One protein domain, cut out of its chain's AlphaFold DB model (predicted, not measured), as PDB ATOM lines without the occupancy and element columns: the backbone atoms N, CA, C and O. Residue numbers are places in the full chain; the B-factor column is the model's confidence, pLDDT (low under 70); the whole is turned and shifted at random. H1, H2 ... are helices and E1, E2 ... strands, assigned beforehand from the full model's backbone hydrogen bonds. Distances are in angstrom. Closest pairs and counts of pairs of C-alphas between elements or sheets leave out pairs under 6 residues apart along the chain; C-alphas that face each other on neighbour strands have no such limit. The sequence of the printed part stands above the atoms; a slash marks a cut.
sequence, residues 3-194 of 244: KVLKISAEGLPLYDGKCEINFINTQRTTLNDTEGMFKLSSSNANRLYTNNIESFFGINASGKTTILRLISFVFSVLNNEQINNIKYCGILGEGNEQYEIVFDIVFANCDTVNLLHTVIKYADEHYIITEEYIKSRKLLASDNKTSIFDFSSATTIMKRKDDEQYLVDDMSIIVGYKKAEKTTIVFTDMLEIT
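What this domain is: This is residues 3 to 194 of the 244 residues of an uncharacterized protein of Ruminococcus sp. AF19-15 (UniProt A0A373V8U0). The core is one twisted sheet of six antiparallel strands, with the helix H2 crossing one face over its E2, E1 and E3 side and the short helix H5 on the same face toward E5 and E6. Round this slab run long links: residues 35 to 63 make a wide loop from H1, far out at one end, back to H2, and residues 57 to 62 stick out. The 192 printed residues hold six named helices and six named strands in the order E1 E2 H1 H2 H3 E3 E4 E5 E6 H4 H5 H6, and the sheet's order is E2 E1 E3 E4 E5 E6. The class is mixed, helices and strands, with under half of the residues, 90, in named elements. The whole is compact, with a radius of gyration of the C-alphas of 17.0 A, and spans 53 by 45 by 29 A.

How they stand to each other: E1, residues 3 to 10, and E2, residues 19 to 22, form an antiparallel hairpin at 166 degrees, with N 7 and O 21 within hydrogen-bond range at 2.9 A. E1 is also the antiparallel neighbour of E3, residues 100 to 109, where N 8 and O 104 are 2.9 A apart. From E3 the sheet goes on as a meander, each strand the antiparallel neighbour of the one before, through E4, residues 112 to 123, E5, residues 126 to 138, and E6, residues 155 to 159. Its hairpins show N 105 and O 116 at 2.8 A in E3 and E4, N 115 and O 135 at 2.8 A in E4 and E5, and N 134 and O 158 at 2.8 A in E5 and E6. E2 and E6 are the edge strands. H1, residues 31 to 34, is not on the sheet and touches no helix. H2, residues 64 to 78, is on the sheet at a height of 9.9 A, over E2 and, only just, with 3 C-alphas each, over E1 and E3. It runs across the strands, at 73 degrees to E2 on the local plane. H3, residues 89 to 92, touches H2, with the C-alphas of Phe 73 and Cys 89 closest at 6.7 A, and only grazes the sheet. H4, residues 160 to 163, stands at the sheet's level, its closest C-alphas to E5 being those of Arg 160 and Glu 132, 5.4 A apart. H5, residues 174 to 180, lies on the same face as H2 in two layers, helices on one face of a sheet, at a height of 8.6 A. It is over none of the strands, but only just, with 2 C-alphas falling on E5. H2 and H5 are close but not clearly touching, with the C-alphas of Leu 78 and Ile 174 closest at 6.3 A, and run the same way at a steep tilt of 39 degrees. H6, residues 191 to 194, is close to H2 but not clearly touching, with the C-alphas of Leu 68 and Leu 191 closest at 7.5 A. In H2 and H5 every O i to N i+4 pair is within hydrogen-bond range; H1, H3, H4 and H6 are too short for such a pair.

Where its parts are: E1 begins at C-alpha 3, (199.336, 227.180, 212.365), and is 21.4 A long; E2 has four residues. H1 and H3 have four residues each, and H2, from C-alpha 64 at (188.863, 240.418, 226.927), is 21.4 A long. E3 measures 28.2 A, E4 34.2 A and E5 36.3 A; E6 has five residues. H4 has four residues, H5 seven, and H6 four, ending at C-alpha 194, (186.862, 247.666, 217.305).

The domain as a whole: The C-alphas of Asn 32 and Asp 124 are the two farthest apart, at 54.4 A. The printed part has no cut. The links from H1 to H2 and from E5 to E6 are long, with 29 and 16 residues. Mean pLDDT of the printed part is 88.2; residues 26 to 38, 41 to 46 and 193 to 194 are under 70.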
ATOM      1  N   LYS A   3     200.621 227.117 211.662       91.56
ATOM      2  CA  LYS A   3     199.336 227.180 212.365       91.56
ATOM      3  C   LYS A   3     199.570 227.137 213.874       91.56
ATOM      4  O   LYS A   3     200.027 226.125 214.393       91.56
ATOM      5  N   VAL A   4     199.245 228.219 214.579       94.50
ATOM      6  CA  VAL A   4     199.335 228.269 216.048       94.50
ATOM      7  C   VAL A   4     198.257 227.371 216.656       94.50
ATOM      8  O   VAL A   4     197.095 227.436 216.258       94.50
ATOM      9  N   LEU A   5     198.658 226.513 217.592       94.19
ATOM     10  CA  LEU A   5     197.801 225.539 218.275       94.19
ATOM     11  C   LEU A   5     197.521 225.940 219.717       94.19
ATOM     12  O   LEU A   5     196.412 225.739 220.202       94.19
ATOM     13  N   LYS A   6     198.524 226.493 220.402       95.75
ATOM     14  CA  LYS A   6     198.409 226.930 221.791       95.75
ATOM     15  C   LYS A   6     199.335 228.111 222.043       95.75
ATOM     16  O   LYS A   6     200.460 228.121 221.552       95.75
ATOM     17  N   ILE A   7     198.855 229.073 222.816       97.75
ATOM     18  CA  ILE A   7     199.654 230.145 223.403       97.75
ATOM     19  C   ILE A   7     199.559 229.986 224.912       97.75
ATOM     20  O   ILE A   7     198.464 229.876 225.458       97.75
ATOM     21  N   SER A   8     200.703 229.988 225.568       97.75
ATOM     22  CA  SER A   8     200.835 229.972 227.013       97.75
ATOM     23  C   SER A   8     201.746 231.128 227.407       97.75
ATOM     24  O   SER A   8     202.804 231.292 226.808       97.75
ATOM     25  N   ALA A   9     201.326 231.931 228.378       97.69
ATOM     26  CA  ALA A   9     202.094 233.059 228.886       97.69
ATOM     27  C   ALA A   9     202.046 233.082 230.416       97.69
ATOM     28  O   ALA A   9     200.967 233.003 231.006       97.69
ATOM     29  N   GLU A  10     203.204 233.188 231.052       97.31
ATOM     30  CA  GLU A  10     203.371 233.233 232.505       97.31
ATOM     31  C   GLU A  10     204.174 234.476 232.898       97.31
ATOM     32  O   GLU A  10     204.996 234.949 232.117       97.31
ATOM     33  N   GLY A  11     203.897 235.040 234.077       95.12
ATOM     34  CA  GLY A  11     204.547 236.270 234.550       95.12
ATOM     35  C   GLY A  11     203.957 237.568 233.984       95.12
ATOM     36  O   GLY A  11     204.505 238.644 234.213       95.12
ATOM     37  N   LEU A  12     202.828 237.501 233.265       94.38
ATOM     38  CA  LEU A  12     202.149 238.695 232.760       94.38
ATOM     39  C   LEU A  12     201.547 239.529 233.917       94.38
ATOM     40  O   LEU A  12     200.761 238.987 234.692       94.38
ATOM     41  N   PRO A  13     201.774 240.856 233.975       91.12
ATOM     42  CA  PRO A  13     201.330 241.725 235.075       91.12
ATOM     43  C   PRO A  13     199.832 241.681 235.407       91.12
ATOM     44  O   PRO A  13     199.436 241.911 236.546       91.12
ATOM     45  N   LEU A  14     198.984 241.449 234.399       87.44
ATOM     46  CA  LEU A  14     197.521 241.493 234.523       87.44
ATOM     47  C   LEU A  14     196.877 240.113 234.718       87.44
ATOM     48  O   LEU A  14     195.648 240.020 234.717       87.44
ATOM     49  N   TYR A  15     197.675 239.052 234.843       87.25
ATOM     50  CA  TYR A  15     197.182 237.690 235.011       87.25
ATOM     51  C   TYR A  15     197.729 237.095 236.302       87.25
ATOM     52  O   TYR A  15     198.916 237.189 236.591       87.25
ATOM     53  N   ASP A  16     196.842 236.460 237.063       84.56
ATOM     54  CA  ASP A  16     197.254 235.614 238.172       84.56
ATOM     55  C   ASP A  16     197.620 234.231 237.616       84.56
ATOM     56  O   ASP A  16     196.777 233.525 237.052       84.56
ATOM     57  N   GLY A  17     198.902 233.882 237.701       88.88
ATOM     58  CA  GLY A  17     199.450 232.642 237.164       88.88
ATOM     59  C   GLY A  17     199.535 232.594 235.633       88.88
ATOM     60  O   GLY A  17     199.835 233.578 234.954       88.88
ATOM     61  N   LYS A  18     199.326 231.395 235.084       93.44
ATOM     62  CA  LYS A  18     199.545 231.088 233.668       93.44
ATOM     63  C   LYS A  18     198.291 231.347 232.829       93.44
ATOM     64  O   LYS A  18     197.261 230.703 233.018       93.44
ATOM     65  N   CYS A  19     198.398 232.234 231.843       94.19
ATOM     66  CA  CYS A  19     197.385 232.434 230.811       94.19
ATOM     67  C   CYS A  19     197.571 231.398 229.694       94.19
ATOM     68  O   CYS A  19     198.654 231.305 229.119       94.19
ATOM     69  N   GLU A  20     196.533 230.627 229.358       94.56
ATOM     70  CA  GLU A  20     196.584 229.650 228.264       94.56
ATOM     71  C   GLU A  20     195.408 229.815 227.292       94.56
ATOM     72  O   GLU A  20     194.247 229.866 227.691       94.56
ATOM     73  N   ILE A  21     195.716 229.845 225.995       94.12
ATOM     74  CA  ILE A  21     194.757 229.923 224.892       94.12
ATOM     75  C   ILE A  21     195.012 228.721 223.987       94.12
ATOM     76  O   ILE A  21     196.100 228.582 223.428       94.12
ATOM     77  N   ASN A  22     194.025 227.838 223.848       91.75
ATOM     78  CA  ASN A  22     194.117 226.634 223.023       91.75
ATOM     79  C   ASN A  22     193.187 226.761 221.813       91.75
ATOM     80  O   ASN A  22     191.988 226.940 221.984       91.75
ATOM     81  N   PHE A  23     193.750 226.639 220.612       90.69
ATOM     82  CA  PHE A  23     193.038 226.753 219.337       90.69
ATOM     83  C   PHE A  23     192.611 225.390 218.766       90.69
ATOM     84  O   PHE A  23     191.979 225.322 217.707       90.69
ATOM     85  N   ILE A  24     192.973 224.280 219.421       85.62
ATOM     86  CA  ILE A  24     192.488 222.945 219.060       85.62
ATOM     87  C   ILE A  24     191.044 222.800 219.532       85.62
ATOM     88  O   ILE A  24     190.720 223.087 220.684       85.62
ATOM     89  N   ASN A  25     190.180 222.283 218.658       73.38
ATOM     90  CA  ASN A  25     188.773 222.106 218.991       73.38
ATOM     91  C   ASN A  25     188.604 221.193 220.212       73.38
ATOM     92  O   ASN A  25     189.088 220.058 220.239       73.38
ATOM     93  N   THR A  26     187.865 221.659 221.214       62.88
ATOM     94  CA  THR A  26     187.547 220.931 222.449       62.88
ATOM     95  C   THR A  26     186.351 219.982 222.287       62.88
ATOM     96  O   THR A  26     186.341 218.918 222.909       62.88
ATOM     97  N   GLN A  27     185.426 220.239 221.360       58.44
ATOM     98  CA  GLN A  27     184.232 219.420 221.113       58.44
ATOM     99  C   GLN A  27     184.534 218.145 220.304       58.44
ATOM    100  O   GLN A  27     185.515 218.065 219.556       58.44
ATOM    101  N   ARG A  28     183.728 217.088 220.487       52.75
ATOM    102  CA  ARG A  28     183.795 215.882 219.641       52.75
ATOM    103  C   ARG A  28     183.237 216.243 218.266       52.75
ATOM    104  O   ARG A  28     182.040 216.435 218.140       52.75
ATOM    105  N   THR A  29     184.098 216.318 217.262       53.00
ATOM    106  CA  THR A  29     183.691 216.579 215.879       53.00
ATOM    107  C   THR A  29     183.183 215.295 215.229       53.00
ATOM    108  O   THR A  29     183.950 214.337 215.084       53.00
ATOM    109  N   THR A  30     181.913 215.256 214.825       54.47
ATOM    110  CA  THR A  30     181.431 214.274 213.840       54.47
ATOM    111  C   THR A  30     181.840 214.713 212.428       54.47
ATOM    112  O   THR A  30     182.270 215.847 212.235       54.47
ATOM    113  N   LEU A  31     181.752 213.830 211.423       53.81
ATOM    114  CA  LEU A  31     182.139 214.166 210.037       53.81
ATOM    115  C   LEU A  31     181.415 215.421 209.508       53.81
ATOM    116  O   LEU A  31     182.031 216.208 208.794       53.81
ATOM    117  N   ASN A  32     180.170 215.651 209.933       54.16
ATOM    118  CA  ASN A  32     179.381 216.823 209.549       54.16
ATOM    119  C   ASN A  32     179.800 218.109 210.291       54.16
ATOM    120  O   ASN A  32     179.609 219.194 209.762       54.16
ATOM    121  N   ASP A  33     180.430 218.008 211.468       57.00
ATOM    122  CA  ASP A  33     180.894 219.171 212.250       57.00
ATOM    123  C   ASP A  33     182.269 219.686 211.793       57.00
ATOM    124  O   ASP A  33     182.743 220.721 212.259       57.00
ATOM    125  N   THR A  34     182.951 218.943 210.913       54.31
ATOM    126  CA  THR A  34     184.266 219.334 210.376       54.31
ATOM    127  C   THR A  34     184.173 220.250 209.161       54.31
ATOM    128  O   THR A  34     185.204 220.713 208.670       54.31
ATOM    129  N   GLU A  35     182.960 220.527 208.676       53.41
ATOM    130  CA  GLU A  35     182.738 221.394 207.525       53.41
ATOM    131  C   GLU A  35     183.205 222.820 207.861       53.41
ATOM    132  O   GLU A  35     182.667 223.514 208.721       53.41
ATOM    133  N   GLY A  36     184.312 223.216 207.232       56.66
ATOM    134  CA  GLY A  36     185.008 224.475 207.469       56.66
ATOM    135  C   GLY A  36     186.256 224.356 208.343       56.66
ATOM    136  O   GLY A  36     187.133 225.204 208.214       56.66
ATOM    137  N   MET A  37     186.385 223.365 209.229       67.38
ATOM    138  CA  MET A  37     187.512 223.270 210.172       67.38
ATOM    139  C   MET A  37     188.857 222.997 209.486       67.38
ATOM    140  O   MET A  37     188.938 222.232 208.525       67.38
ATOM    141  N   PHE A  38     189.948 223.552 210.025       65.75
ATOM    142  CA  PHE A  38     191.283 223.279 209.490       65.75
ATOM    143  C   PHE A  38     191.884 222.007 210.098       65.75
ATOM    144  O   PHE A  38     192.118 221.932 211.307       65.75
ATOM    145  N   LYS A  39     192.161 221.014 209.249       72.69
ATOM    146  CA  LYS A  39     192.828 219.765 209.630       72.69
ATOM    147  C   LYS A  39     194.337 219.984 209.751       72.69
ATOM    148  O   LYS A  39     194.958 220.500 208.827       72.69
ATOM    149  N   LEU A  40     194.929 219.555 210.867       73.19
ATOM    150  CA  LEU A  40     196.349 219.799 211.165       73.19
ATOM    151  C   LEU A  40     197.332 218.997 210.312       73.19
ATOM    152  O   LEU A  40     198.474 219.416 210.163       73.19
ATOM    153  N   SER A  41     196.898 217.867 209.757       65.25
ATOM    154  CA  SER A  41     197.727 217.013 208.911       65.25
ATOM    155  C   SER A  41     197.114 216.842 207.531       65.25
ATOM    156  O   SER A  41     195.913 216.576 207.401       65.25
ATOM    157  N   SER A  42     197.964 216.883 206.506       55.59
ATOM    158  CA  SER A  42     197.613 216.417 205.162       55.59
ATOM    159  C   SER A  42     197.455 214.892 205.110       55.59
ATOM    160  O   SER A  42     196.750 214.374 204.248       55.59
ATOM    161  N   SER A  43     198.055 214.156 206.054       54.66
ATOM    162  CA  SER A  43     197.881 212.710 206.173       54.66
ATOM    163  C   SER A  43     196.531 212.349 206.810       54.66
ATOM    164  O   SER A  43     196.027 212.999 207.729       54.66
ATOM    165  N   ASN A  44     195.922 211.252 206.348       55.47
ATOM    166  CA  ASN A  44     194.672 210.727 206.912       55.47
ATOM    167  C   ASN A  44     194.815 210.158 208.332       55.47
ATOM    168  O   ASN A  44     193.817 209.782 208.942       55.47
ATOM    169  N   ALA A  45     196.039 210.111 208.853       52.09
ATOM    170  CA  ALA A  45     196.362 209.439 210.097       52.09
ATOM    171  C   ALA A  45     196.022 210.272 211.343       52.09
ATOM    172  O   ALA A  45     195.725 209.699 212.384       52.09
ATOM    173  N   ASN A  46     196.016 211.606 211.239       62.28
ATOM    174  CA  ASN A  46     195.699 212.499 212.353       62.28
ATOM    175  C   ASN A  46     194.336 213.186 212.129       62.28
ATOM    176  O   ASN A  46     194.071 213.732 211.056       62.28
ATOM    177  N   ARG A  47     193.458 213.130 213.141       70.19
ATOM    178  CA  ARG A  47     192.084 213.675 213.115       70.19
ATOM    179  C   ARG A  47     191.927 214.913 214.006       70.19
ATOM    180  O   ARG A  47     190.843 215.151 214.532       70.19
ATOM    181  N   LEU A  48     193.003 215.658 214.239       78.62
ATOM    182  CA  LEU A  48     192.961 216.900 215.001       78.62
ATOM    183  C   LEU A  48     192.654 218.083 214.087       78.62
ATOM    184  O   LEU A  48     193.173 218.205 212.972       78.62
ATOM    185  N   TYR A  49     191.811 218.962 214.611       80.00
ATOM    186  CA  TYR A  49     191.306 220.133 213.920       80.00
ATOM    187  C   TYR A  49     191.431 221.356 214.825       80.00
ATOM    188  O   TYR A  49     191.233 221.256 216.040       80.00
ATOM    189  N   THR A  50     191.718 222.511 214.232       81.62
ATOM    190  CA  THR A  50     191.625 223.800 214.930       81.62
ATOM    191  C   THR A  50     190.264 224.427 214.698       81.62
ATOM    192  O   THR A  50     189.714 224.304 213.600       81.62
ATOM    193  N   ASN A  51     189.759 225.152 215.689       77.56
ATOM    194  CA  ASN A  51     188.593 226.003 215.491       77.56
ATOM    195  C   ASN A  51     188.910 227.102 214.464       77.56
ATOM    196  O   ASN A  51     190.043 227.579 214.360       77.56
ATOM    197  N   ASN A  52     187.902 227.509 213.696       76.12
ATOM    198  CA  ASN A  52     188.037 228.633 212.763       76.12
ATOM    199  C   ASN A  52     187.681 229.970 213.394       76.12
ATOM    200  O   ASN A  52     188.095 231.016 212.904       76.12
ATOM    201  N   ILE A  53     186.851 229.920 214.433       82.06
ATOM    202  CA  ILE A  53     186.328 231.073 215.146       82.06
ATOM    203  C   ILE A  53     186.488 230.764 216.627       82.06
ATOM    204  O   ILE A  53     186.027 229.724 217.093       82.06
ATOM    205  N   GLU A  54     187.128 231.683 217.337       84.88
ATOM    206  CA  GLU A  54     187.207 231.692 218.792       84.88
ATOM    207  C   GLU A  54     186.490 232.937 219.303       84.88
ATOM    208  O   GLU A  54     186.670 234.032 218.765       84.88
ATOM    209  N   SER A  55     185.684 232.770 220.347       86.31
ATOM    210  CA  SER A  55     184.891 233.852 220.926       86.31
ATOM    211  C   SER A  55     185.214 234.004 222.407       86.31
ATOM    212  O   SER A  55     185.033 233.073 223.190       86.31
ATOM    213  N   PHE A  56     185.660 235.197 222.802       87.44
ATOM    214  CA  PHE A  56     185.985 235.530 224.190       87.44
ATOM    215  C   PHE A  56     184.826 236.295 224.839       87.44
ATOM    216  O   PHE A  56     184.546 237.441 224.481       87.44
ATOM    217  N   PHE A  57     184.166 235.677 225.819       84.81
ATOM    218  CA  PHE A  57     183.041 236.261 226.557       84.81
ATOM    219  C   PHE A  57     183.430 236.587 228.002       84.81
ATOM    220  O   PHE A  57     184.316 235.965 228.580       84.81
ATOM    221  N   GLY A  58     182.761 237.571 228.601       84.88
ATOM    222  CA  GLY A  58     182.991 237.974 229.990       84.88
ATOM    223  C   GLY A  58     182.384 239.339 230.299       84.88
ATOM    224  O   GLY A  58     182.026 240.082 229.381       84.88
ATOM    225  N   ILE A  59     182.299 239.693 231.581       84.50
ATOM    226  CA  ILE A  59     181.811 241.006 232.032       84.50
ATOM    227  C   ILE A  59     182.750 242.145 231.604       84.50
ATOM    228  O   ILE A  59     183.873 241.919 231.148       84.50
ATOM    229  N   ASN A  60     182.310 243.395 231.705       79.88
ATOM    230  CA  ASN A  60     183.187 244.533 231.412       79.88
ATOM    231  C   ASN A  60     184.445 244.508 232.293       79.88
ATOM    232  O   ASN A  60     184.407 244.019 233.418       79.88
ATOM    233  N   ALA A  61     185.562 244.988 231.739       80.00
ATOM    234  CA  ALA A  61     186.885 244.964 232.373       80.00
ATOM    235  C   ALA A  61     187.432 243.566 232.746       80.00
ATOM    236  O   ALA A  61     188.473 243.473 233.380       80.00
ATOM    237  N   SER A  62     186.824 242.470 232.273       85.88
ATOM    238  CA  SER A  62     187.300 241.098 232.524       85.88
ATOM    239  C   SER A  62     188.542 240.675 231.713       85.88
ATOM    240  O   SER A  62     188.756 239.486 231.511       85.88
ATOM    241  N   GLY A  63     189.295 241.613 231.128       87.06
ATOM    242  CA  GLY A  63     190.507 241.299 230.357       87.06
ATOM    243  C   GLY A  63     190.316 240.818 228.908       87.06
ATOM    244  O   GLY A  63     191.299 240.473 228.263       87.06
ATOM    245  N   LYS A  64     189.102 240.846 228.332       90.38
ATOM    246  CA  LYS A  64     188.863 240.418 226.927       90.38
ATOM    247  C   LYS A  64     189.776 241.126 225.914       90.38
ATOM    248  O   LYS A  64     190.413 240.481 225.090       90.38
ATOM    249  N   THR A  65     189.871 242.454 225.990       88.75
ATOM    250  CA  THR A  65     190.759 243.238 225.116       88.75
ATOM    251  C   THR A  65     192.231 242.931 225.390       88.75
ATOM    252  O   THR A  65     193.026 242.914 224.457       88.75
ATOM    253  N   THR A  66     192.598 242.647 226.642       91.69
ATOM    254  CA  THR A  66     193.960 242.247 227.025       91.69
ATOM    255  C   THR A  66     194.348 240.916 226.386       91.69
ATOM    256  O   THR A  66     195.442 240.813 225.842       91.69
ATOM    257  N   ILE A  67     193.445 239.930 226.363       93.38
ATOM    258  CA  ILE A  67     193.659 238.651 225.666       93.38
ATOM    259  C   ILE A  67     193.873 238.879 224.167       93.38
ATOM    260  O   ILE A  67     194.784 238.312 223.575       93.38
ATOM    261  N   LEU A  68     193.072 239.742 223.541       93.94
ATOM    262  CA  LEU A  68     193.244 240.031 222.118       93.94
ATOM    263  C   LEU A  68     194.578 240.739 221.825       93.94
ATOM    264  O   LEU A  68     195.246 240.401 220.850       93.94
ATOM    265  N   ARG A  69     195.002 241.671 222.688       94.62
ATOM    266  CA  ARG A  69     196.327 242.309 222.611       94.62
ATOM    267  C   ARG A  69     197.461 241.295 222.774       94.62
ATOM    268  O   ARG A  69     198.434 241.382 222.038       94.62
ATOM    269  N   LEU A  70     197.308 240.324 223.677       96.06
ATOM    270  CA  LEU A  70     198.249 239.216 223.863       96.06
ATOM    271  C   LEU A  70     198.372 238.361 222.597       96.06
ATOM    272  O   LEU A  70     199.483 238.084 222.153       96.06
ATOM    273  N   ILE A  71     197.245 237.989 221.986       96.56
ATOM    274  CA  ILE A  71     197.236 237.257 220.713       96.56
ATOM    275  C   ILE A  71     197.944 238.084 219.634       96.56
ATOM    276  O   ILE A  71     198.837 237.567 218.969       96.56
ATOM    277  N   SER A  72     197.592 239.365 219.482       96.44
ATOM    278  CA  SER A  72     198.220 240.242 218.487       96.44
ATOM    279  C   SER A  72     199.732 240.359 218.687       96.44
ATOM    280  O   SER A  72     200.488 240.139 217.744       96.44
ATOM    281  N   PHE A  73     200.178 240.566 219.929       97.44
ATOM    282  CA  PHE A  73     201.595 240.583 220.281       97.44
ATOM    283  C   PHE A  73     202.317 239.301 219.843       97.44
ATOM    284  O   PHE A  73     203.315 239.368 219.128       97.44
ATOM    285  N   VAL A  74     201.783 238.129 220.201       97.94
ATOM    286  CA  VAL A  74     202.383 236.839 219.832       97.94
ATOM    287  C   VAL A  74     202.473 236.680 218.315       97.94
ATOM    288  O   VAL A  74     203.512 236.280 217.795       97.94
ATOM    289  N   PHE A  75     201.413 237.011 217.577       97.62
ATOM    290  CA  PHE A  75     201.441 236.909 216.120       97.62
ATOM    291  C   PHE A  75     202.378 237.932 215.460       97.62
ATOM    292  O   PHE A  75     202.939 237.613 214.411       97.62
ATOM    293  N   SER A  76     202.593 239.110 216.051       97.50
ATOM    294  CA  SER A  76     203.623 240.067 215.626       97.50
ATOM    295  C   SER A  76     205.035 239.499 215.803       97.50
ATOM    296  O   SER A  76     205.810 239.494 214.844       97.50
ATOM    297  N   VAL A  77     205.340 238.893 216.961       97.56
ATOM    298  CA  VAL A  77     206.615 238.181 217.193       97.56
ATOM    299  C   VAL A  77     206.809 237.075 216.151       97.56
ATOM    300  O   VAL A  77     207.827 237.023 215.457       97.56
ATOM    301  N   LEU A  78     205.790 236.231 215.948       97.56
ATOM    302  CA  LEU A  78     205.811 235.178 214.926       97.56
ATOM    303  C   LEU A  78     205.931 235.729 213.496       97.56
ATOM    304  O   LEU A  78     206.307 234.980 212.594       97.56
ATOM    305  N   ASN A  79     205.632 237.010 213.261       95.75
ATOM    306  CA  ASN A  79     205.798 237.717 211.989       95.75
ATOM    307  C   ASN A  79     207.136 238.457 211.845       95.75
ATOM    308  O   ASN A  79     207.313 239.179 210.870       95.75
ATOM    309  N   ASN A  80     208.122 238.162 212.700       95.38
ATOM    310  CA  ASN A  80     209.455 238.780 212.704       95.38
ATOM    311  C   ASN A  80     209.458 240.260 213.108       95.38
ATOM    312  O   ASN A  80     210.393 240.979 212.758       95.38
ATOM    313  N   GLU A  81     208.428 240.735 213.801       96.56
ATOM    314  CA  GLU A  81     208.471 242.070 214.387       96.56
ATOM    315  C   GLU A  81     209.355 242.049 215.642       96.56
ATOM    316  O   GLU A  81     209.283 241.119 216.448       96.56
ATOM    317  N   GLN A  82     210.211 243.058 215.785       97.50
ATOM    318  CA  GLN A  82     211.013 243.276 216.991       97.50
ATOM    319  C   GLN A  82     210.103 243.648 218.158       97.50
ATOM    320  O   GLN A  82     209.260 244.531 217.995       97.50
ATOM    321  N   ILE A  83     210.286 243.022 219.324       97.94
ATOM    322  CA  ILE A  83     209.391 243.160 220.485       97.94
ATOM    323  C   ILE A  83     209.144 244.625 220.847       97.94
ATOM    324  O   ILE A  83     207.998 245.003 221.092       97.94
ATOM    325  N   ASN A  84     210.187 245.457 220.837       97.25
ATOM    326  CA  ASN A  84     210.083 246.866 221.219       97.25
ATOM    327  C   ASN A  84     209.269 247.713 220.232       97.25
ATOM    328  O   ASN A  84     208.718 248.741 220.621       97.25
ATOM    329  N   ASN A  85     209.138 247.267 218.981       96.69
ATOM    330  CA  ASN A  85     208.332 247.935 217.959       96.69
ATOM    331  C   ASN A  85     206.883 247.432 217.927       96.69
ATOM    332  O   ASN A  85     206.019 248.096 217.350       96.69
ATOM    333  N   ILE A  86     206.596 246.295 218.577       96.69
ATOM    334  CA  ILE A  86     205.250 245.729 218.612       96.69
ATOM    335  C   ILE A  86     204.328 246.662 219.378       96.69
ATOM    336  O   ILE A  86     204.488 246.913 220.571       96.69
ATOM    337  N   LYS A  87     203.263 247.088 218.708       92.88
ATOM    338  CA  LYS A  87     202.289 248.045 219.233       92.88
ATOM    339  C   LYS A  87     201.748 247.730 220.636       92.88
ATOM    340  O   LYS A  87     201.462 248.642 221.410       92.88
ATOM    341  N   TYR A  88     201.538 246.453 220.951       94.06
ATOM    342  CA  TYR A  88     200.998 246.019 222.241       94.06
ATOM    343  C   TYR A  88     202.064 245.472 223.196       94.06
ATOM    344  O   TYR A  88     201.706 244.753 224.123       94.06
ATOM    345  N   CYS A  89     203.345 245.820 223.029       94.62
ATOM    346  CA  CYS A  89     204.428 245.386 223.921       94.62
ATOM    347  C   CYS A  89     204.215 245.794 225.393       94.62
ATOM    348  O   CYS A  89     204.697 245.113 226.290       94.62
ATOM    349  N   GLY A  90     203.408 246.826 225.671       93.00
ATOM    350  CA  GLY A  90     203.046 247.231 227.036       93.00
ATOM    351  C   GLY A  90     202.398 246.126 227.886       93.00
ATOM    352  O   GLY A  90     202.472 246.186 229.109       93.00
ATOM    353  N   ILE A  91     201.839 245.068 227.273       94.19
ATOM    354  CA  ILE A  91     201.329 243.896 228.013       94.19
ATOM    355  C   ILE A  91     202.409 243.176 228.837       94.19
ATOM    356  O   ILE A  91     202.065 242.396 229.718       94.19
ATOM    357  N   LEU A  92     203.686 243.430 228.541       96.00
ATOM    358  CA  LEU A  92     204.851 242.872 229.223       96.00
ATOM    359  C   LEU A  92     205.236 243.643 230.499       96.00
ATOM    360  O   LEU A  92     206.268 243.358 231.090       96.00
ATOM    361  N   GLY A  93     204.428 244.614 230.942       92.62
ATOM    362  CA  GLY A  93     204.652 245.317 232.213       92.62
ATOM    363  C   GLY A  93     205.252 246.707 232.098       92.62
ATOM    364  O   GLY A  93     205.861 247.169 233.055       92.62
ATOM    365  N   GLU A  94     205.052 247.373 230.958       92.12
ATOM    366  CA  GLU A  94     205.345 248.804 230.767       92.12
ATOM    367  C   GLU A  94     206.765 249.227 231.201       92.12
ATOM    368  O   GLU A  94     206.964 250.311 231.742       92.12
ATOM    369  N   GLY A  95     207.763 248.373 230.957       91.06
ATOM    370  CA  GLY A  95     209.162 248.659 231.280       91.06
ATOM    371  C   GLY A  95     209.563 248.372 232.730       91.06
ATOM    372  O   GLY A  95     210.604 248.828 233.191       91.06
ATOM    373  N   ASN A  96     208.751 247.635 233.485       91.88
ATOM    374  CA  ASN A  96     209.114 247.225 234.836       91.88
ATOM    375  C   ASN A  96     210.022 245.980 234.813       91.88
ATOM    376  O   ASN A  96     209.589 244.884 234.460       91.88
ATOM    377  N   GLU A  97     211.268 246.159 235.260       92.81
ATOM    378  CA  GLU A  97     212.322 245.132 235.322       92.81
ATOM    379  C   GLU A  97     212.000 243.943 236.247       92.81
ATOM    380  O   GLU A  97     212.662 242.908 236.184       92.81
ATOM    381  N   GLN A  98     210.989 244.058 237.116       91.94
ATOM    382  CA  GLN A  98     210.568 242.961 237.995       91.94
ATOM    383  C   GLN A  98     209.852 241.839 237.239       91.94
ATOM    384  O   GLN A  98     209.762 240.724 237.757       91.94
ATOM    385  N   TYR A  99     209.317 242.119 236.046       93.62
ATOM    386  CA  TYR A  99     208.607 241.117 235.265       93.62
ATOM    387  C   TYR A  99     209.566 240.308 234.393       93.62
ATOM    388  O   TYR A  99     210.323 240.835 233.576       93.62
ATOM    389  N   GLU A 100     209.471 238.992 234.540       96.38
ATOM    390  CA  GLU A 100     210.026 238.003 233.627       96.38
ATOM    391  C   GLU A 100     208.847 237.252 233.015       96.38
ATOM    392  O   GLU A 100     208.066 236.628 233.735       96.38
ATOM    393  N   ILE A 101     208.689 237.357 231.695       97.81
ATOM    394  CA  ILE A 101     207.535 236.809 230.991       97.81
ATOM    395  C   ILE A 101     207.989 235.608 230.181       97.81
ATOM    396  O   ILE A 101     208.850 235.721 229.306       97.81
ATOM    397  N   VAL A 102     207.368 234.465 230.448       98.31
ATOM    398  CA  VAL A 102     207.647 233.212 229.753       98.31
ATOM    399  C   VAL A 102     206.518 232.923 228.780       98.31
ATOM    400  O   VAL A 102     205.361 232.787 229.180       98.31
ATOM    401  N   PHE A 103     206.858 232.804 227.502       98.69
ATOM    402  CA  PHE A 103     205.958 232.387 226.439       98.69
ATOM    403  C   PHE A 103     206.291 230.973 225.975       98.69
ATOM    404  O   PHE A 103     207.413 230.691 225.568       98.69
ATOM    405  N   ASP A 104     205.271 230.123 225.944       98.56
ATOM    406  CA  ASP A 104     205.287 228.839 225.255       98.56
ATOM    407  C   ASP A 104     204.260 228.890 224.120       98.56
ATOM    408  O   ASP A 104     203.044 228.910 224.340       98.56
ATOM    409  N   ILE A 105     204.745 228.915 222.882       98.56
ATOM    410  CA  ILE A 105     203.915 228.977 221.682       98.56
ATOM    411  C   ILE A 105     204.044 227.653 220.941       98.56
ATOM    412  O   ILE A 105     205.090 227.329 220.376       98.56
ATOM    413  N   VAL A 106     202.956 226.890 220.906       97.88
ATOM    414  CA  VAL A 106     202.893 225.638 220.154       97.88
ATOM    415  C   VAL A 106     202.306 225.899 218.780       97.88
ATOM    416  O   VAL A 106     201.208 226.447 218.665       97.88
ATOM    417  N   PHE A 107     202.993 225.452 217.731       95.75
ATOM    418  CA  PHE A 107     202.535 225.594 216.355       95.75
ATOM    419  C   PHE A 107     202.817 224.354 215.500       95.75
ATOM    420  O   PHE A 107     203.840 223.685 215.636       95.75
ATOM    421  N   ALA A 108     201.904 224.060 214.578       93.19
ATOM    422  CA  ALA A 108     202.096 223.064 213.535       93.19
ATOM    423  C   ALA A 108     202.713 223.704 212.286       93.19
ATOM    424  O   ALA A 108     202.353 224.820 211.899       93.19
ATOM    425  N   ASN A 109     203.605 222.970 211.627       91.88
ATOM    426  CA  ASN A 109     204.106 223.293 210.297       91.88
ATOM    427  C   ASN A 109     204.312 221.985 209.526       91.88
ATOM    428  O   ASN A 109     205.154 221.164 209.897       91.88
ATOM    429  N   CYS A 110     203.520 221.786 208.470       86.25
ATOM    430  CA  CYS A 110     203.459 220.525 207.726       86.25
ATOM    431  C   CYS A 110     203.229 219.333 208.680       86.25
ATOM    432  O   CYS A 110     202.254 219.335 209.427       86.25
ATOM    433  N   ASP A 111     204.131 218.349 208.694       86.94
ATOM    434  CA  ASP A 111     204.017 217.134 209.511       86.94
ATOM    435  C   ASP A 111     204.736 217.243 210.869       86.94
ATOM    436  O   ASP A 111     205.040 216.230 211.503       86.94
ATOM    437  N   THR A 112     205.049 218.462 211.320       92.06
ATOM    438  CA  THR A 112     205.720 218.712 212.603       92.06
ATOM    439  C   THR A 112     204.867 219.546 213.542       92.06
ATOM    440  O   THR A 112     204.110 220.424 213.118       92.06
ATOM    441  N   VAL A 113     205.036 219.285 214.835       94.62
ATOM    442  CA  VAL A 113     204.537 220.122 215.922       94.62
ATOM    443  C   VAL A 113     205.745 220.670 216.659       94.62
ATOM    444  O   VAL A 113     206.673 219.929 216.996       94.62
ATOM    445  N   ASN A 114     205.739 221.978 216.871       97.38
ATOM    446  CA  ASN A 114     206.878 222.726 217.361       97.38
ATOM    447  C   ASN A 114     206.464 223.539 218.585       97.38
ATOM    448  O   ASN A 114     205.348 224.054 218.635       97.38
ATOM    449  N   LEU A 115     207.369 223.652 219.549       98.62
ATOM    450  CA  LEU A 115     207.265 224.527 220.707       98.62
ATOM    451  C   LEU A 115     208.339 225.597 220.563       98.62
ATOM    452  O   LEU A 115     209.520 225.260 220.587       98.62
ATOM    453  N   LEU A 116     207.923 226.852 220.424       98.69
ATOM    454  CA  LEU A 116     208.778 228.013 220.633       98.69
ATOM    455  C   LEU A 116     208.644 228.429 222.096       98.69
ATOM    456  O   LEU A 116     207.565 228.845 222.517       98.69
ATOM    457  N   HIS A 117     209.730 228.281 222.844       98.69
ATOM    458  CA  HIS A 117     209.861 228.794 224.198       98.69
ATOM    459  C   HIS A 117     210.653 230.095 224.152       98.69
ATOM    460  O   HIS A 117     211.745 230.101 223.580       98.69
ATOM    461  N   THR A 118     210.132 231.154 224.764       98.56
ATOM    462  CA  THR A 118     210.737 232.489 224.766       98.56
ATOM    463  C   THR A 118     210.598 233.116 226.152       98.56
ATOM    464  O   THR A 118     209.490 233.231 226.669       98.56
ATOM    465  N   VAL A 119     211.706 233.570 226.734       98.38
ATOM    466  CA  VAL A 119     211.731 234.332 227.991       98.38
ATOM    467  C   VAL A 119     212.103 235.775 227.684       98.38
ATOM    468  O   VAL A 119     213.150 236.029 227.084       98.38
ATOM    469  N   ILE A 120     211.243 236.707 228.089       98.19
ATOM    470  CA  ILE A 120     211.382 238.141 227.834       98.19
ATOM    471  C   ILE A 120     211.532 238.884 229.160       98.19
ATOM    472  O   ILE A 120     210.789 238.629 230.110       98.19
ATOM    473  N   LYS A 121     212.465 239.835 229.201       97.31
ATOM    474  CA  LYS A 121     212.654 240.775 230.313       97.31
ATOM    475  C   LYS A 121     212.785 242.191 229.800       97.31
ATOM    476  O   LYS A 121     213.198 242.390 228.663       97.31
ATOM    477  N   TYR A 122     212.487 243.157 230.655       97.06
ATOM    478  CA  TYR A 122     212.921 244.529 230.439       97.06
ATOM    479  C   TYR A 122     214.282 244.742 231.108       97.06
ATOM    480  O   TYR A 122     214.433 244.425 232.287       97.06
ATOM    481  N   ALA A 123     215.266 245.215 230.350       94.75
ATOM    482  CA  ALA A 123     216.612 245.525 230.820       94.75
ATOM    483  C   ALA A 123     217.234 246.600 229.920       94.75
ATOM    484  O   ALA A 123     216.949 246.645 228.726       94.75
ATOM    485  N   ASP A 124     218.083 247.463 230.481       92.12
ATOM    486  CA  ASP A 124     218.794 248.499 229.718       92.12
ATOM    487  C   ASP A 124     217.850 249.348 228.835       92.12
ATOM    488  O   ASP A 124     218.103 249.584 227.654       92.12
ATOM    489  N   GLU A 125     216.722 249.777 229.409       93.69
ATOM    490  CA  GLU A 125     215.693 250.625 228.778       93.69
ATOM    491  C   GLU A 125     214.909 249.996 227.602       93.69
ATOM    492  O   GLU A 125     214.140 250.692 226.929       93.69
ATOM    493  N   HIS A 126     215.001 248.682 227.378       96.56
ATOM    494  CA  HIS A 126     214.217 247.986 226.350       96.56
ATOM    495  C   HIS A 126     213.893 246.528 226.726       96.56
ATOM    496  O   HIS A 126     214.413 245.967 227.686       96.56
ATOM    497  N   TYR A 127     212.972 245.899 225.996       97.94
ATOM    498  CA  TYR A 127     212.684 244.474 226.151       97.94
ATOM    499  C   TYR A 127     213.707 243.627 225.397       97.94
ATOM    500  O   TYR A 127     213.953 243.871 224.219       97.94
ATOM    501  N   ILE A 128     214.212 242.583 226.049       96.75
ATOM    502  CA  ILE A 128     215.169 241.622 225.497       96.75
ATOM    503  C   ILE A 128     214.675 240.187 225.669       96.75
ATOM    504  O   ILE A 128     213.999 239.849 226.644       96.75
ATOM    505  N   ILE A 129     215.062 239.313 224.741       97.62
ATOM    506  CA  ILE A 129     214.865 237.866 224.826       97.62
ATOM    507  C   ILE A 129     216.092 237.246 225.495       97.62
ATOM    508  O   ILE A 129     217.164 237.122 224.895       97.62
ATOM    509  N   THR A 130     215.941 236.821 226.747       95.94
ATOM    510  CA  THR A 130     217.046 236.268 227.547       95.94
ATOM    511  C   THR A 130     217.287 234.784 227.288       95.94
ATOM    512  O   THR A 130     218.423 234.307 227.382       95.94
ATOM    513  N   GLU A 131     216.227 234.055 226.945       96.81
ATOM    514  CA  GLU A 131     216.263 232.639 226.595       96.81
ATOM    515  C   GLU A 131     215.266 232.358 225.474       96.81
ATOM    516  O   GLU A 131     214.136 232.838 225.499       96.81
ATOM    517  N   GLU A 132     215.688 231.574 224.482       98.31
ATOM    518  CA  GLU A 132     214.790 231.131 223.424       98.31
ATOM    519  C   GLU A 132     215.263 229.823 222.799       98.31
ATOM    520  O   GLU A 132     216.455 229.659 222.500       98.31
ATOM    521  N   TYR A 133     214.328 228.907 222.568       98.12
ATOM    522  CA  TYR A 133     214.584 227.681 221.822       98.12
ATOM    523  C   TYR A 133     213.335 227.178 221.098       98.12
ATOM    524  O   TYR A 133     212.201 227.427 221.508       98.12
ATOM    525  N   ILE A 134     213.557 226.404 220.036       98.44
ATOM    526  CA  ILE A 134     212.507 225.665 219.337       98.44
ATOM    527  C   ILE A 134     212.740 224.172 219.533       98.44
ATOM    528  O   ILE A 134     213.776 223.635 219.138       98.44
ATOM    529  N   LYS A 135     211.752 223.483 220.106       98.56
ATOM    530  CA  LYS A 135     211.674 222.018 220.094       98.56
ATOM    531  C   LYS A 135     210.735 221.562 218.991       98.56
ATOM    532  O   LYS A 135     209.667 222.140 218.819       98.56
ATOM    533  N   SER A 136     211.103 220.504 218.281       97.38
ATOM    534  CA  SER A 136     210.305 219.934 217.200       97.38
ATOM    535  C   SER A 136     210.149 218.430 217.355       97.38
ATOM    536  O   SER A 136     211.070 217.721 217.771       97.38
ATOM    537  N   ARG A 137     208.967 217.936 216.997       95.06
ATOM    538  CA  ARG A 137     208.693 216.512 216.826       95.06
ATOM    539  C   ARG A 137     207.740 216.288 215.663       95.06
ATOM    540  O   ARG A 137     206.992 217.182 215.263       95.06
ATOM    541  N   LYS A 138     207.718 215.059 215.151       92.19
ATOM    542  CA  LYS A 138     206.719 214.657 214.156       92.19
ATOM    543  C   LYS A 138     205.323 214.655 214.772       92.19
ATOM    544  O   LYS A 138     205.145 214.260 215.927       92.19
ATOM    545  N   LEU A 139     204.346 215.063 213.974       88.56
ATOM    546  CA  LEU A 139     202.936 214.860 214.260       88.56
ATOM    547  C   LEU A 139     202.615 213.371 214.076       88.56
ATOM    548  O   LEU A 139     202.887 212.788 213.026       88.56
ATOM    549  N   LEU A 140     202.055 212.743 215.106       87.62
ATOM    550  CA  LEU A 140     201.765 211.313 215.118       87.62
ATOM    551  C   LEU A 140     200.294 211.044 214.799       87.62
ATOM    552  O   LEU A 140     199.408 211.853 215.070       87.62
ATOM    553  N   ALA A 141     200.011 209.855 214.269       84.06
ATOM    554  CA  ALA A 141     198.640 209.374 214.091       84.06
ATOM    555  C   ALA A 141     197.908 209.195 215.433       84.06
ATOM    556  O   ALA A 141     196.701 209.391 215.531       84.06
ATOM    557  N   SER A 142     198.664 208.829 216.472       85.75
ATOM    558  CA  SER A 142     198.179 208.642 217.838       85.75
ATOM    559  C   SER A 142     198.010 209.949 218.612       85.75
ATOM    560  O   SER A 142     197.541 209.903 219.750       85.75
ATOM    561  N   ASP A 143     198.399 211.096 218.039       88.06
ATOM    562  CA  ASP A 143     198.258 212.374 218.728       88.06
ATOM    563  C   ASP A 143     196.782 212.699 218.982       88.06
ATOM    564  O   ASP A 143     195.936 212.670 218.085       88.06
ATOM    565  N   ASN A 144     196.490 213.044 220.230       86.75
ATOM    566  CA  ASN A 144     195.191 213.510 220.681       86.75
ATOM    567  C   ASN A 144     195.291 214.953 221.202       86.75
ATOM    568  O   ASN A 144     196.360 215.562 221.207       86.75
ATOM    569  N   LYS A 145     194.158 215.500 221.655       84.38
ATOM    570  CA  LYS A 145     194.033 216.897 222.109       84.38
ATOM    571  C   LYS A 145     194.943 217.261 223.289       84.38
ATOM    572  O   LYS A 145     195.132 218.441 223.548       84.38
ATOM    573  N   THR A 146     195.484 216.268 223.988       88.44
ATOM    574  CA  THR A 146     196.406 216.447 225.111       88.44
ATOM    575  C   THR A 146     197.831 216.083 224.707       88.44
ATOM    576  O   THR A 146     198.740 216.884 224.892       88.44
ATOM    577  N   SER A 147     198.036 214.905 224.107       91.12
ATOM    578  CA  SER A 147     199.378 214.404 223.778       91.12
ATOM    579  C   SER A 147     200.086 215.227 222.706       91.12
ATOM    580  O   SER A 147     201.313 215.239 222.677       91.12
ATOM    581  N   ILE A 148     199.347 215.952 221.853       91.25
ATOM    582  CA  ILE A 148     199.941 216.861 220.861       91.25
ATOM    583  C   ILE A 148     200.859 217.917 221.506       91.25
ATOM    584  O   ILE A 148     201.795 218.395 220.871       91.25
ATOM    585  N   PHE A 149     200.631 218.229 222.784       93.56
ATOM    586  CA  PHE A 149     201.416 219.181 223.564       93.56
ATOM    587  C   PHE A 149     202.514 218.531 224.419       93.56
ATOM    588  O   PHE A 149     203.184 219.228 225.176       93.56
ATOM    589  N   ASP A 150     202.714 217.216 224.316       94.19
ATOM    590  CA  ASP A 150     203.839 216.531 224.952       94.19
ATOM    591  C   ASP A 150     205.096 216.665 224.080       94.19
ATOM    592  O   ASP A 150     205.149 216.171 222.950       94.19
ATOM    593  N   PHE A 151     206.109 217.346 224.618       95.81
ATOM    594  CA  PHE A 151     207.413 217.567 223.987       95.81
ATOM    595  C   PHE A 151     208.551 216.799 224.677       95.81
ATOM    596  O   PHE A 151     209.719 217.083 224.423       95.81
ATOM    597  N   SER A 152     208.245 215.813 225.526       92.62
ATOM    598  CA  SER A 152     209.250 214.999 226.231       92.62
ATOM    599  C   SER A 152     210.216 214.265 225.291       92.62
ATOM    600  O   SER A 152     211.395 214.127 225.602       92.62
ATOM    601  N   SER A 153     209.734 213.838 224.120       89.00
ATOM    602  CA  SER A 153     210.523 213.170 223.071       89.00
ATOM    603  C   SER A 153     211.027 214.110 221.968       89.00
ATOM    604  O   SER A 153     211.650 213.655 221.008       89.00
ATOM    605  N   ALA A 154     210.736 215.410 222.064       95.94
ATOM    606  CA  ALA A 154     211.073 216.372 221.024       95.94
ATOM    607  C   ALA A 154     212.559 216.748 221.046       95.94
ATOM    608  O   ALA A 154     213.194 216.817 222.099       95.94
ATOM    609  N   THR A 155     213.106 217.047 219.871       97.31
ATOM    610  CA  THR A 155     214.491 217.501 219.718       97.31
ATOM    611  C   THR A 155     214.531 219.024 219.688       97.31
ATOM    612  O   THR A 155     213.708 219.644 219.015       97.31
ATOM    613  N   THR A 156     215.484 219.640 220.387       97.56
ATOM    614  CA  THR A 156     215.772 221.071 220.211       97.56
ATOM    615  C   THR A 156     216.436 221.268 218.852       97.56
ATOM    616  O   THR A 156     217.515 220.735 218.619       97.56
ATOM    617  N   ILE A 157     215.773 221.995 217.955       96.31
ATOM    618  CA  ILE A 157     216.238 222.231 216.579       96.31
ATOM    619  C   ILE A 157     216.847 223.619 216.382       96.31
ATOM    620  O   ILE A 157     217.448 223.867 215.343       96.31
ATOM    621  N   MET A 158     216.643 224.527 217.339       96.19
ATOM    622  CA  MET A 158     217.199 225.875 217.306       96.19
ATOM    623  C   MET A 158     217.277 226.452 218.718       96.19
ATOM    624  O   MET A 158     216.344 226.259 219.505       96.19
ATOM    625  N   LYS A 159     218.347 227.182 219.031       95.88
ATOM    626  CA  LYS A 159     218.538 227.884 220.304       95.88
ATOM    627  C   LYS A 159     219.315 229.191 220.112       95.88
ATOM    628  O   LYS A 159     220.359 229.217 219.470       95.88
ATOM    629  N   ARG A 160     218.837 230.279 220.729       89.81
ATOM    630  CA  ARG A 160     219.312 231.662 220.499       89.81
ATOM    631  C   ARG A 160     220.823 231.876 220.608       89.81
ATOM    632  O   ARG A 160     221.396 232.588 219.798       89.81
ATOM    633  N   LYS A 161     221.475 231.271 221.599       83.50
ATOM    634  CA  LYS A 161     222.917 231.464 221.844       83.50
ATOM    635  C   LYS A 161     223.820 230.514 221.054       83.50
ATOM    636  O   LYS A 161     225.025 230.733 221.037       83.50
ATOM    637  N   ASP A 162     223.238 229.510 220.406       80.69
ATOM    638  CA  ASP A 162     223.985 228.494 219.667       80.69
ATOM    639  C   ASP A 162     223.864 228.759 218.157       80.69
ATOM    640  O   ASP A 162     224.870 228.850 217.457       80.69
ATOM    641  N   ASP A 163     222.638 228.968 217.668       77.12
ATOM    642  CA  ASP A 163     222.340 229.059 216.234       77.12
ATOM    643  C   ASP A 163     222.188 230.502 215.714       77.12
ATOM    644  O   ASP A 163     222.389 230.753 214.529       77.12
ATOM    645  N   GLU A 164     221.838 231.462 216.582       78.31
ATOM    646  CA  GLU A 164     221.422 232.826 216.194       78.31
ATOM    647  C   GLU A 164     222.133 233.917 217.022       78.31
ATOM    648  O   GLU A 164     221.538 234.905 217.448       78.31
ATOM    649  N   GLN A 165     223.447 233.771 217.235       73.31
ATOM    650  CA  GLN A 165     224.238 234.694 218.071       73.31
ATOM    651  C   GLN A 165     224.287 236.155 217.574       73.31
ATOM    652  O   GLN A 165     224.658 237.047 218.331       73.31
ATOM    653  N   TYR A 166     223.962 236.398 216.300       81.88
ATOM    654  CA  TYR A 166     223.965 237.733 215.681       81.88
ATOM    655  C   TYR A 166     222.571 238.366 215.604       81.88
ATOM    656  O   TYR A 166     222.431 239.482 215.101       81.88
ATOM    657  N   LEU A 167     221.537 237.649 216.047       91.56
ATOM    658  CA  LEU A 167     220.174 238.148 216.050       91.56
ATOM    659  C   LEU A 167     220.016 239.203 217.149       91.56
ATOM    660  O   LEU A 167     220.398 238.966 218.297       91.56
ATOM    661  N   VAL A 168     219.431 240.350 216.796       93.31
ATOM    662  CA  VAL A 168     219.122 241.429 217.751       93.31
ATOM    663  C   VAL A 168     218.306 240.852 218.904       93.31
ATOM    664  O   VAL A 168     217.383 240.073 218.656       93.31
ATOM    665  N   ASP A 169     218.687 241.178 220.139       94.75
ATOM    666  CA  ASP A 169     218.166 240.624 221.400       94.75
ATOM    667  C   ASP A 169     216.642 240.671 221.543       94.75
ATOM    668  O   ASP A 169     216.086 239.799 222.201       94.75
ATOM    669  N   ASP A 170     215.958 241.591 220.873       96.25
ATOM    670  CA  ASP A 170     214.502 241.731 220.886       96.25
ATOM    671  C   ASP A 170     213.766 241.079 219.696       96.25
ATOM    672  O   ASP A 170     212.546 241.209 219.554       96.25
ATOM    673  N   MET A 171     214.487 240.359 218.834       96.56
ATOM    674  CA  MET A 171     213.946 239.669 217.665       96.56
ATOM    675  C   MET A 171     213.947 238.155 217.879       96.56
ATOM    676  O   MET A 171     214.993 237.571 218.141       96.56
ATOM    677  N   SER A 172     212.796 237.493 217.732       97.50
ATOM    678  CA  SER A 172     212.663 236.044 217.965       97.50
ATOM    679  C   SER A 172     213.387 235.184 216.920       97.50
ATOM    680  O   SER A 172     213.307 235.457 215.717       97.50
ATOM    681  N   ILE A 173     213.997 234.072 217.355       97.31
ATOM    682  CA  ILE A 173     214.633 233.056 216.488       97.31
ATOM    683  C   ILE A 173     213.663 232.400 215.490       97.31
ATOM    684  O   ILE A 173     214.090 231.741 214.540       97.31
ATOM    685  N   ILE A 174     212.347 232.609 215.633       96.75
ATOM    686  CA  ILE A 174     211.344 232.143 214.665       96.75
ATOM    687  C   ILE A 174     211.615 232.646 213.236       96.75
ATOM    688  O   ILE A 174     211.209 231.998 212.267       96.75
ATOM    689  N   VAL A 175     212.329 233.768 213.079       95.62
ATOM    690  CA  VAL A 175     212.779 234.263 211.770       95.62
ATOM    691  C   VAL A 175     213.681 233.253 211.056       95.62
ATOM    692  O   VAL A 175     213.469 232.982 209.869       95.62
ATOM    693  N   GLY A 176     214.627 232.648 211.783       94.75
ATOM    694  CA  GLY A 176     215.537 231.624 211.278       94.75
ATOM    695  C   GLY A 176     214.773 230.365 210.883       94.75
ATOM    696  O   GLY A 176     214.901 229.888 209.752       94.75
ATOM    697  N   TYR A 177     213.877 229.897 211.760       95.38
ATOM    698  CA  TYR A 177     213.007 228.748 211.485       95.38
ATOM    699  C   TYR A 177     212.172 228.951 210.213       95.38
ATOM    700  O   TYR A 177     212.178 228.108 209.316       95.38
ATOM    701  N   LYS A 178     211.486 230.095 210.086       95.25
ATOM    702  CA  LYS A 178     210.646 230.382 208.914       95.25
ATOM    703  C   LYS A 178     211.442 230.422 207.614       95.25
ATOM    704  O   LYS A 178     210.950 229.950 206.589       95.25
ATOM    705  N   LYS A 179     212.661 230.970 207.652       94.12
ATOM    706  CA  LYS A 179     213.564 231.024 206.498       94.12
ATOM    707  C   LYS A 179     214.029 229.626 206.085       94.12
ATOM    708  O   LYS A 179     213.986 229.317 204.895       94.12
ATOM    709  N   ALA A 180     214.431 228.792 207.046       93.75
ATOM    710  CA  ALA A 180     214.868 227.417 206.800       93.75
ATOM    711  C   ALA A 180     213.738 226.557 206.208       93.75
ATOM    712  O   ALA A 180     213.914 225.923 205.168       93.75
ATOM    713  N   GLU A 181     212.548 226.632 206.803       94.25
ATOM    714  CA  GLU A 181     211.370 225.856 206.401       94.25
ATOM    715  C   GLU A 181     210.594 226.470 205.224       94.25
ATOM    716  O   GLU A 181     209.572 225.928 204.800       94.25
ATOM    717  N   LYS A 182     211.042 227.623 204.701       94.62
ATOM    718  CA  LYS A 182     210.374 228.390 203.631       94.62
ATOM    719  C   LYS A 182     208.872 228.563 203.893       94.62
ATOM    720  O   LYS A 182     208.040 228.411 202.998       94.62
ATOM    721  N   THR A 183     208.526 228.855 205.143       93.25
ATOM    722  CA  THR A 183     207.143 228.930 205.618       93.25
ATOM    723  C   THR A 183     206.818 230.340 206.090       93.25
ATOM    724  O   THR A 183     207.689 231.135 206.442       93.25
ATOM    725  N   THR A 184     205.533 230.660 206.100       92.69
ATOM    726  CA  THR A 184     205.012 231.949 206.549       92.69
ATOM    727  C   THR A 184     203.877 231.730 207.538       92.69
ATOM    728  O   THR A 184     203.314 230.633 207.648       92.69
ATOM    729  N   ILE A 185     203.544 232.794 208.257       91.44
ATOM    730  CA  ILE A 185     202.335 232.911 209.057       91.44
ATOM    731  C   ILE A 185     201.528 234.073 208.481       91.44
ATOM    732  O   ILE A 185     202.097 235.088 208.089       91.44
ATOM    733  N   VAL A 186     200.215 233.902 208.364       89.44
ATOM    734  CA  VAL A 186     199.315 234.967 207.916       89.44
ATOM    735  C   VAL A 186     198.572 235.470 209.138       89.44
ATOM    736  O   VAL A 186     197.933 234.689 209.842       89.44
ATOM    737  N   PHE A 187     198.674 236.769 209.388       91.94
ATOM    738  CA  PHE A 187     198.004 237.433 210.492       91.94
ATOM    739  C   PHE A 187     197.463 238.781 210.028       91.94
ATOM    740  O   PHE A 187     198.076 239.475 209.218       91.94
ATOM    741  N   THR A 188     196.290 239.141 210.528       90.25
ATOM    742  CA  THR A 188     195.674 240.439 210.282       90.25
ATOM    743  C   THR A 188     195.026 240.883 211.574       90.25
ATOM    744  O   THR A 188     194.154 240.194 212.103       90.25
ATOM    745  N   ASP A 189     195.461 242.035 212.065       89.38
ATOM    746  CA  ASP A 189     194.934 242.638 213.275       89.38
ATOM    747  C   ASP A 189     193.932 243.747 212.931       89.38
ATOM    748  O   ASP A 189     194.243 244.684 212.198       89.38
ATOM    749  N   MET A 190     192.718 243.640 213.473       88.31
ATOM    750  CA  MET A 190     191.670 244.660 213.369       88.31
ATOM    751  C   MET A 190     191.266 245.238 214.735       88.31
ATOM    752  O   MET A 190     190.233 245.899 214.843       88.31
ATOM    753  N   LEU A 191     192.066 245.034 215.787       86.38
ATOM    754  CA  LEU A 191     191.765 245.495 217.145       86.38
ATOM    755  C   LEU A 191     191.639 247.007 217.269       86.38
ATOM    756  O   LEU A 191     190.873 247.476 218.102       86.38
ATOM    757  N   GLU A 192     192.336 247.784 216.445       75.31
ATOM    758  CA  GLU A 192     192.131 249.235 216.427       75.31
ATOM    759  C   GLU A 192     190.732 249.616 215.958       75.31
ATOM    760  O   GLU A 192     190.141 250.561 216.471       75.31
ATOM    761  N   ILE A 193     190.183 248.865 215.006       69.75
ATOM    762  CA  ILE A 193     188.900 249.183 214.382       69.75
ATOM    763  C   ILE A 193     187.747 248.894 215.352       69.75
ATOM    764  O   ILE A 193     186.716 249.551 215.268       69.75
ATOM    765  N   THR A 194     187.919 247.991 216.326       61.16
ATOM    766  CA  THR A 194     186.862 247.666 217.305       61.16
ATOM    767  C   THR A 194     186.556 248.813 218.271       61.16
ATOM    768  O   THR A 194     185.419 248.941 218.715       61.16
TER     769      THR A 194